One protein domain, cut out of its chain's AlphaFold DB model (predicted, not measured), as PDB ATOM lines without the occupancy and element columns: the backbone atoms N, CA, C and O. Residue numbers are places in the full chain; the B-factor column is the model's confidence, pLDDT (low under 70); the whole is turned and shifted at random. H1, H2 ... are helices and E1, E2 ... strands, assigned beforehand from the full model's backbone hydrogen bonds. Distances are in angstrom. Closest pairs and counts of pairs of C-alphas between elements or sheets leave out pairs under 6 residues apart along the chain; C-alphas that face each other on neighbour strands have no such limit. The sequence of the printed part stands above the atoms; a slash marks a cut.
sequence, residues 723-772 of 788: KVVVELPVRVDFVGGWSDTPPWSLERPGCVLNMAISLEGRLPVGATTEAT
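What this domain is: This is residues 723 to 772 of the 788 residues of the protein "Fucokinase domain-containing protein" of Triticum aestivum (UniProt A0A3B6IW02). What shape do these atoms make? A flat, narrow arch of two two-stranded antiparallel ribbons placed end to end, E1 with E4 and then E2 with E3, in which E1 runs on into E2, while on the other strand the link of residues 758 to 764 loops out between E3 and E4; beyond the far end of E2 and E3, a loop with the small helix H1 makes the other leg of the arch, and there the chain folds back from E2 to E3. What is it built of? The printed part has 50 residues, with four named strands and one named helix in the order E1, E2, H1, E3, E4, and its class is mostly strand. How spread out is it? It is extended, with a radius of gyration of the C-alphas of 15.4 A and spans of 45 by 28 by 10 A.

Where its parts are: Where does the first strand lie? E1 is residues 723 to 728, 16.7 A long, and C-alpha 723 is at (107.105, 122.124, 130.796). What follows it? E2 is residues 730 to 735, 15.9 A long, and H1 is residues 744 to 747, with C-alpha 744 at (144.086, 119.839, 142.749). Which strands come last? E3 is residues 753 to 757, 13.4 A long, and E4 is residues 765 to 770, 17.2 A long, ending with C-alpha 770 at (109.130, 119.968, 127.540).

How they stand to each other: How do E1 and E4 pair? They are antiparallel neighbours at 171 degrees, and the C-alphas of Glu 727 and Gly 766, which face each other, are 4.2 A apart. N 724 and O 769 are within hydrogen-bond range at 2.9 A, as are N 728 and O 765 at 2.7 A. How do E1 and E2 meet? E1 runs on into E2 across a break of 1 residue at 23 degrees, and the two meet only through their link. How do E2 and E3 pair? They are antiparallel neighbours at 155 degrees, with C-alphas 733 and 754 facing each other at 4.3 A. N 757 and O 730 are within hydrogen-bond range at 2.8 A, and so are N 732 and O 755 at 2.9 A. What of the other pairs, and of H1's backbone? E1 and E3 are apart, as are E3 and E4, and H1 is apart from E1 and from E4; the closest C-alphas of E2 and E4, those of Val 730 and Val 765, are 6.8 A apart. H1 is too short for any O i to N i+4 pair, and its 1 pair of O i and N i+3 is within range.

The domain as a whole: How large is it? The two C-alphas farthest apart, those of Arg 748 and Thr 772, are 45.8 A apart, while the first and last printed C-alphas, of Lys 723 and Thr 772, are 9.2 A apart. Is anything cut or linked at length? The printed part has no cut; the links E1 to E2 and H1 to E3 are tight, and those of E2 to H1 and E3 to E4 are short, with 8 and 7 residues. How sure is the model? The mean pLDDT of the printed part is 88.2, and no printed residue is under 70.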
ATOM      1  N   LYS A 723     105.967 121.223 130.936       86.00
ATOM      2  CA  LYS A 723     107.105 122.124 130.796       86.00
ATOM      3  C   LYS A 723     107.709 122.385 132.170       86.00
ATOM      4  O   LYS A 723     106.998 122.809 133.082       86.00
ATOM      5  N   VAL A 724     109.001 122.124 132.318       89.62
ATOM      6  CA  VAL A 724     109.781 122.453 133.515       89.62
ATOM      7  C   VAL A 724     110.846 123.456 133.109       89.62
ATOM      8  O   VAL A 724     111.617 123.193 132.190       89.62
ATOM      9  N   VAL A 725     110.875 124.592 133.801       90.00
ATOM     10  CA  VAL A 725     111.886 125.638 133.632       90.00
ATOM     11  C   VAL A 725     112.711 125.694 134.910       90.00
ATOM     12  O   VAL A 725     112.151 125.766 136.006       90.00
ATOM     13  N   VAL A 726     114.029 125.632 134.767       94.00
ATOM     14  CA  VAL A 726     114.993 125.842 135.849       94.00
ATOM     15  C   VAL A 726     115.820 127.061 135.489       94.00
ATOM     16  O   VAL A 726     116.311 127.139 134.370       94.00
ATOM     17  N   GLU A 727     115.985 127.983 136.432       93.81
ATOM     18  CA  GLU A 727     116.824 129.172 136.285       93.81
ATOM     19  C   GLU A 727     117.766 129.267 137.488       93.81
ATOM     20  O   GLU A 727     117.358 129.069 138.636       93.81
ATOM     21  N   LEU A 728     119.039 129.547 137.227       95.19
ATOM     22  CA  LEU A 728     120.117 129.570 138.204       95.19
ATOM     23  C   LEU A 728     120.906 130.889 138.124       95.19
ATOM     24  O   LEU A 728     121.062 131.476 137.046       95.19
ATOM     25  N   PRO A 729     121.417 131.379 139.269       95.06
ATOM     26  CA  PRO A 729     122.320 132.524 139.311       95.06
ATOM     27  C   PRO A 729     123.694 132.168 138.729       95.06
ATOM     28  O   PRO A 729     124.072 130.998 138.669       95.06
ATOM     29  N   VAL A 730     124.485 133.183 138.372       94.31
ATOM     30  CA  VAL A 730     125.896 132.979 138.004       94.31
ATOM     31  C   VAL A 730     126.782 132.979 139.249       94.31
ATOM     32  O   VAL A 730     126.495 133.663 140.233       94.31
ATOM     33  N   ARG A 731     127.869 132.208 139.212       92.00
ATOM     34  CA  ARG A 731     128.860 132.113 140.292       92.00
ATOM     35  C   ARG A 731     130.004 133.097 140.045       92.00
ATOM     36  O   ARG A 731     130.561 133.131 138.952       92.00
ATOM     37  N   VAL A 732     130.379 133.851 141.077       91.06
ATOM     38  CA  VAL A 732     131.607 134.658 141.112       91.06
ATOM     39  C   VAL A 732     132.513 134.143 142.220       91.06
ATOM     40  O   VAL A 732     132.091 134.038 143.371       91.06
ATOM     41  N   ASP A 733     133.767 133.866 141.870       92.62
ATOM     42  CA  ASP A 733     134.794 133.418 142.806       92.62
ATOM     43  C   ASP A 733     135.646 134.598 143.262       92.62
ATOM     44  O   ASP A 733     136.281 135.270 142.451       92.62
ATOM     45  N   PHE A 734     135.686 134.842 144.572       87.44
ATOM     46  CA  PHE A 734     136.520 135.895 145.150       87.44
ATOM     47  C   PHE A 734     137.931 135.393 145.453       87.44
ATOM     48  O   PHE A 734     138.910 136.088 145.181       87.44
ATOM     49  N   VAL A 735     138.040 134.193 146.036       85.19
ATOM     50  CA  VAL A 735     139.315 133.574 146.427       85.19
ATOM     51  C   VAL A 735     139.210 132.056 146.319       85.19
ATOM     52  O   VAL A 735     138.191 131.471 146.674       85.19
ATOM     53  N   GLY A 736     140.298 131.418 145.882       82.38
ATOM     54  CA  GLY A 736     140.442 129.964 145.932       82.38
ATOM     55  C   GLY A 736     139.852 129.214 144.742       82.38
ATOM     56  O   GLY A 736     139.864 127.991 144.775       82.38
ATOM     57  N   GLY A 737     139.397 129.899 143.686       83.69
ATOM     58  CA  GLY A 737     138.676 129.287 142.558       83.69
ATOM     59  C   GLY A 737     139.409 128.176 141.791       83.69
ATOM     60  O   GLY A 737     138.778 127.442 141.055       83.69
ATOM     61  N   TRP A 738     140.726 128.008 141.947       83.38
ATOM     62  CA  TRP A 738     141.451 126.865 141.358       83.38
ATOM     63  C   TRP A 738     141.538 125.652 142.285       83.38
ATOM     64  O   TRP A 738     141.963 124.582 141.867       83.38
ATOM     65  N   SER A 739     141.166 125.810 143.555       86.69
ATOM     66  CA  SER A 739     141.317 124.759 144.559       86.69
ATOM     67  C   SER A 739     140.217 123.697 144.501       86.69
ATOM     68  O   SER A 739     140.422 122.601 145.010       86.69
ATOM     69  N   ASP A 740     139.070 123.977 143.875       86.38
ATOM     70  CA  ASP A 740     138.003 122.992 143.638       86.38
ATOM     71  C   ASP A 740     138.145 122.261 142.288       86.38
ATOM     72  O   ASP A 740     137.407 121.313 142.020       86.38
ATOM     73  N   THR A 741     139.129 122.631 141.462       87.56
ATOM     74  CA  THR A 741     139.334 122.069 140.119       87.56
ATOM     75  C   THR A 741     140.320 120.884 140.141       87.56
ATOM     76  O   THR A 741     141.438 121.034 140.643       87.56
ATOM     77  N   PRO A 742     139.972 119.699 139.594       86.12
ATOM     78  CA  PRO A 742     140.923 118.599 139.417       86.12
ATOM     79  C   PRO A 742     142.119 118.993 138.527       86.12
ATOM     80  O   PRO A 742     141.949 119.775 137.592       86.12
ATOM     81  N   PRO A 743     143.330 118.458 138.769       81.12
ATOM     82  CA  PRO A 743     143.651 117.425 139.754       81.12
ATOM     83  C   PRO A 743     143.825 117.951 141.188       81.12
ATOM     84  O   PRO A 743     143.912 117.147 142.110       81.12
ATOM     85  N   TRP A 744     143.838 119.274 141.416       82.75
ATOM     86  CA  TRP A 744     144.086 119.839 142.749       82.75
ATOM     87  C   TRP A 744     143.105 119.301 143.792       82.75
ATOM     88  O   TRP A 744     143.533 118.822 144.840       82.75
ATOM     89  N   SER A 745     141.807 119.329 143.488       84.88
ATOM     90  CA  SER A 745     140.755 118.865 144.401       84.88
ATOM     91  C   SER A 745     140.719 117.346 144.616       84.88
ATOM     92  O   SER A 745     140.081 116.890 145.562       84.88
ATOM     93  N   LEU A 746     141.411 116.558 143.780       80.31
ATOM     94  CA  LEU A 746     141.562 115.108 143.967       80.31
ATOM     95  C   LEU A 746     142.678 114.769 144.956       80.31
ATOM     96  O   LEU A 746     142.624 113.753 145.642       80.31
ATOM     97  N   GLU A 747     143.698 115.617 145.020       77.19
ATOM     98  CA  GLU A 747     144.894 115.371 145.821       77.19
ATOM     99  C   GLU A 747     144.890 116.128 147.151       77.19
ATOM    100  O   GLU A 747     145.580 115.741 148.097       77.19
ATOM    101  N   ARG A 748     144.180 117.260 147.210       79.00
ATOM    102  CA  ARG A 748     144.218 118.206 148.325       79.00
ATOM    103  C   ARG A 748     142.819 118.751 148.606       79.00
ATOM    104  O   ARG A 748     142.056 118.992 147.673       79.00
ATOM    105  N   PRO A 749     142.491 119.045 149.874       79.50
ATOM    106  CA  PRO A 749     141.292 119.805 150.192       79.50
ATOM    107  C   PRO A 749     141.305 121.173 149.493       79.50
ATOM    108  O   PRO A 749     142.283 121.921 149.577       79.50
ATOM    109  N   GLY A 750     140.207 121.492 148.813       83.62
ATOM    110  CA  GLY A 750     139.945 122.796 148.213       83.62
ATOM    111  C   GLY A 750     138.962 123.614 149.040       83.62
ATOM    112  O   GLY A 750     138.110 123.060 149.732       83.62
ATOM    113  N   CYS A 751     139.057 124.939 148.965       88.38
ATOM    114  CA  CYS A 751     138.080 125.845 149.557       88.38
ATOM    115  C   CYS A 751     137.944 127.085 148.676       88.38
ATOM    116  O   CYS A 751     138.913 127.822 148.477       88.38
ATOM    117  N   VAL A 752     136.729 127.340 148.193       92.44
ATOM    118  CA  VAL A 752     136.420 128.525 147.391       92.44
ATOM    119  C   VAL A 752     135.474 129.430 148.156       92.44
ATOM    120  O   VAL A 752     134.393 129.010 148.563       92.44
ATOM    121  N   LEU A 753     135.872 130.690 148.319       93.94
ATOM    122  CA  LEU A 753     134.956 131.746 148.722       93.94
ATOM    123  C   LEU A 753     134.285 132.290 147.461       93.94
ATOM    124  O   LEU A 753     134.926 132.980 146.663       93.94
ATOM    125  N   ASN A 754     133.005 131.973 147.288       94.00
ATOM    126  CA  ASN A 754     132.217 132.365 146.125       94.00
ATOM    127  C   ASN A 754     130.881 133.006 146.524       94.00
ATOM    128  O   ASN A 754     130.497 133.021 147.695       94.00
ATOM    129  N   MET A 755     130.197 133.577 145.538       95.00
ATOM    130  CA  MET A 755     128.851 134.118 145.680       95.00
ATOM    131  C   MET A 755     128.033 133.837 144.426       95.00
ATOM    132  O   MET A 755     128.526 133.950 143.304       95.00
ATOM    133  N   ALA A 756     126.767 133.494 144.638       94.94
ATOM    134  CA  ALA A 756     125.764 133.414 143.592       94.94
ATOM    135  C   ALA A 756     125.149 134.802 143.365       94.94
ATOM    136  O   ALA A 756     124.683 135.428 144.319       94.94
ATOM    137  N   ILE A 757     125.141 135.284 142.122       94.12
ATOM    138  CA  ILE A 757     124.606 136.601 141.763       94.12
ATOM    139  C   ILE A 757     123.577 136.505 140.632       94.12
ATOM    140  O   ILE A 757     123.713 135.720 139.694       94.12
ATOM    141  N   SER A 758     122.549 137.347 140.710       94.25
ATOM    142  CA  SER A 758     121.669 137.654 139.581       94.25
ATOM    143  C   SER A 758     122.309 138.726 138.700       94.25
ATOM    144  O   SER A 758     122.856 139.696 139.232       94.25
ATOM    145  N   LEU A 759     122.176 138.618 137.380       90.81
ATOM    146  CA  LEU A 759     122.584 139.675 136.452       90.81
ATOM    147  C   LEU A 759     121.368 140.542 136.133       90.81
ATOM    148  O   LEU A 759     120.370 140.037 135.630       90.81
ATOM    149  N   GLU A 760     121.425 141.828 136.489       91.88
ATOM    150  CA  GLU A 760     120.319 142.785 136.282       91.88
ATOM    151  C   GLU A 760     118.970 142.301 136.860       91.88
ATOM    152  O   GLU A 760     117.900 142.524 136.300       91.88
ATOM    153  N   GLY A 761     119.023 141.592 137.993       91.12
ATOM    154  CA  GLY A 761     117.847 141.010 138.648       91.12
ATOM    155  C   GLY A 761     117.316 139.724 138.004       91.12
ATOM    156  O   GLY A 761     116.278 139.230 138.436       91.12
ATOM    157  N   ARG A 762     118.008 139.163 137.004       89.81
ATOM    158  CA  ARG A 762     117.646 137.908 136.322       89.81
ATOM    159  C   ARG A 762     118.594 136.763 136.682       89.81
ATOM    160  O   ARG A 762     119.744 136.989 137.065       89.81
ATOM    161  N   LEU A 763     118.101 135.534 136.540       92.50
ATOM    162  CA  LEU A 763     118.853 134.286 136.683       92.50
ATOM    163  C   LEU A 763     119.149 133.741 135.274       92.50
ATOM    164  O   LEU A 763     118.295 133.086 134.688       92.50
ATOM    165  N   PRO A 764     120.303 134.080 134.677       88.19
ATOM    166  CA  PRO A 764     120.509 133.910 133.240       88.19
ATOM    167  C   PRO A 764     120.852 132.473 132.829       88.19
ATOM    168  O   PRO A 764     120.798 132.166 131.646       88.19
ATOM    169  N   VAL A 765     121.237 131.599 133.766       90.31
ATOM    170  CA  VAL A 765     121.599 130.211 133.451       90.31
ATOM    171  C   VAL A 765     120.350 129.360 133.588       90.31
ATOM    172  O   VAL A 765     119.952 129.036 134.705       90.31
ATOM    173  N   GLY A 766     119.715 129.020 132.472       88.81
ATOM    174  CA  GLY A 766     118.448 128.304 132.484       88.81
ATOM    175  C   GLY A 766     118.435 127.055 131.616       88.81
ATOM    176  O   GLY A 766     119.218 126.916 130.684       88.81
ATOM    177  N   ALA A 767     117.521 126.143 131.927       89.56
ATOM    178  CA  ALA A 767     117.183 125.017 131.069       89.56
ATOM    179  C   ALA A 767     115.670 124.810 131.086       89.56
ATOM    180  O   ALA A 767     115.024 124.869 132.136       89.56
ATOM    181  N   THR A 768     115.108 124.546 129.911       87.81
ATOM    182  CA  THR A 768     113.697 124.213 129.754       87.81
ATOM    183  C   THR A 768     113.582 122.809 129.195       87.81
ATOM    184  O   THR A 768     114.196 122.488 128.185       87.81
ATOM    185  N   THR A 769     112.778 121.973 129.842       87.56
ATOM    186  CA  THR A 769     112.423 120.650 129.322       87.56
ATOM    187  C   THR A 769     110.926 120.596 129.094       87.56
ATOM    188  O   THR A 769     110.143 121.027 129.943       87.56
ATOM    189  N   GLU A 770     110.527 120.089 127.935       85.38
ATOM    190  CA  GLU A 770     109.130 119.968 127.540       85.38
ATOM    191  C   GLU A 770     108.884 118.571 126.973       85.38
ATOM    192  O   GLU A 770     109.548 118.142 126.032       85.38
ATOM    193  N   ALA A 771     107.942 117.843 127.572       82.38
ATOM    194  CA  ALA A 771     107.462 116.587 127.009       82.38
ATOM    195  C   ALA A 771     106.415 116.885 125.926       82.38
ATOM    196  O   ALA A 771     105.422 117.555 126.214       82.38
ATOM    197  N   THR A 772     106.626 116.377 124.710       76.19
ATOM    198  CA  THR A 772     105.709 116.534 123.571       76.19
ATOM    199  C   THR A 772     105.164 115.174 123.130       76.19
ATOM    200  O   THR A 772     105.810 114.147 123.330       76.19
TER     201      THR A 772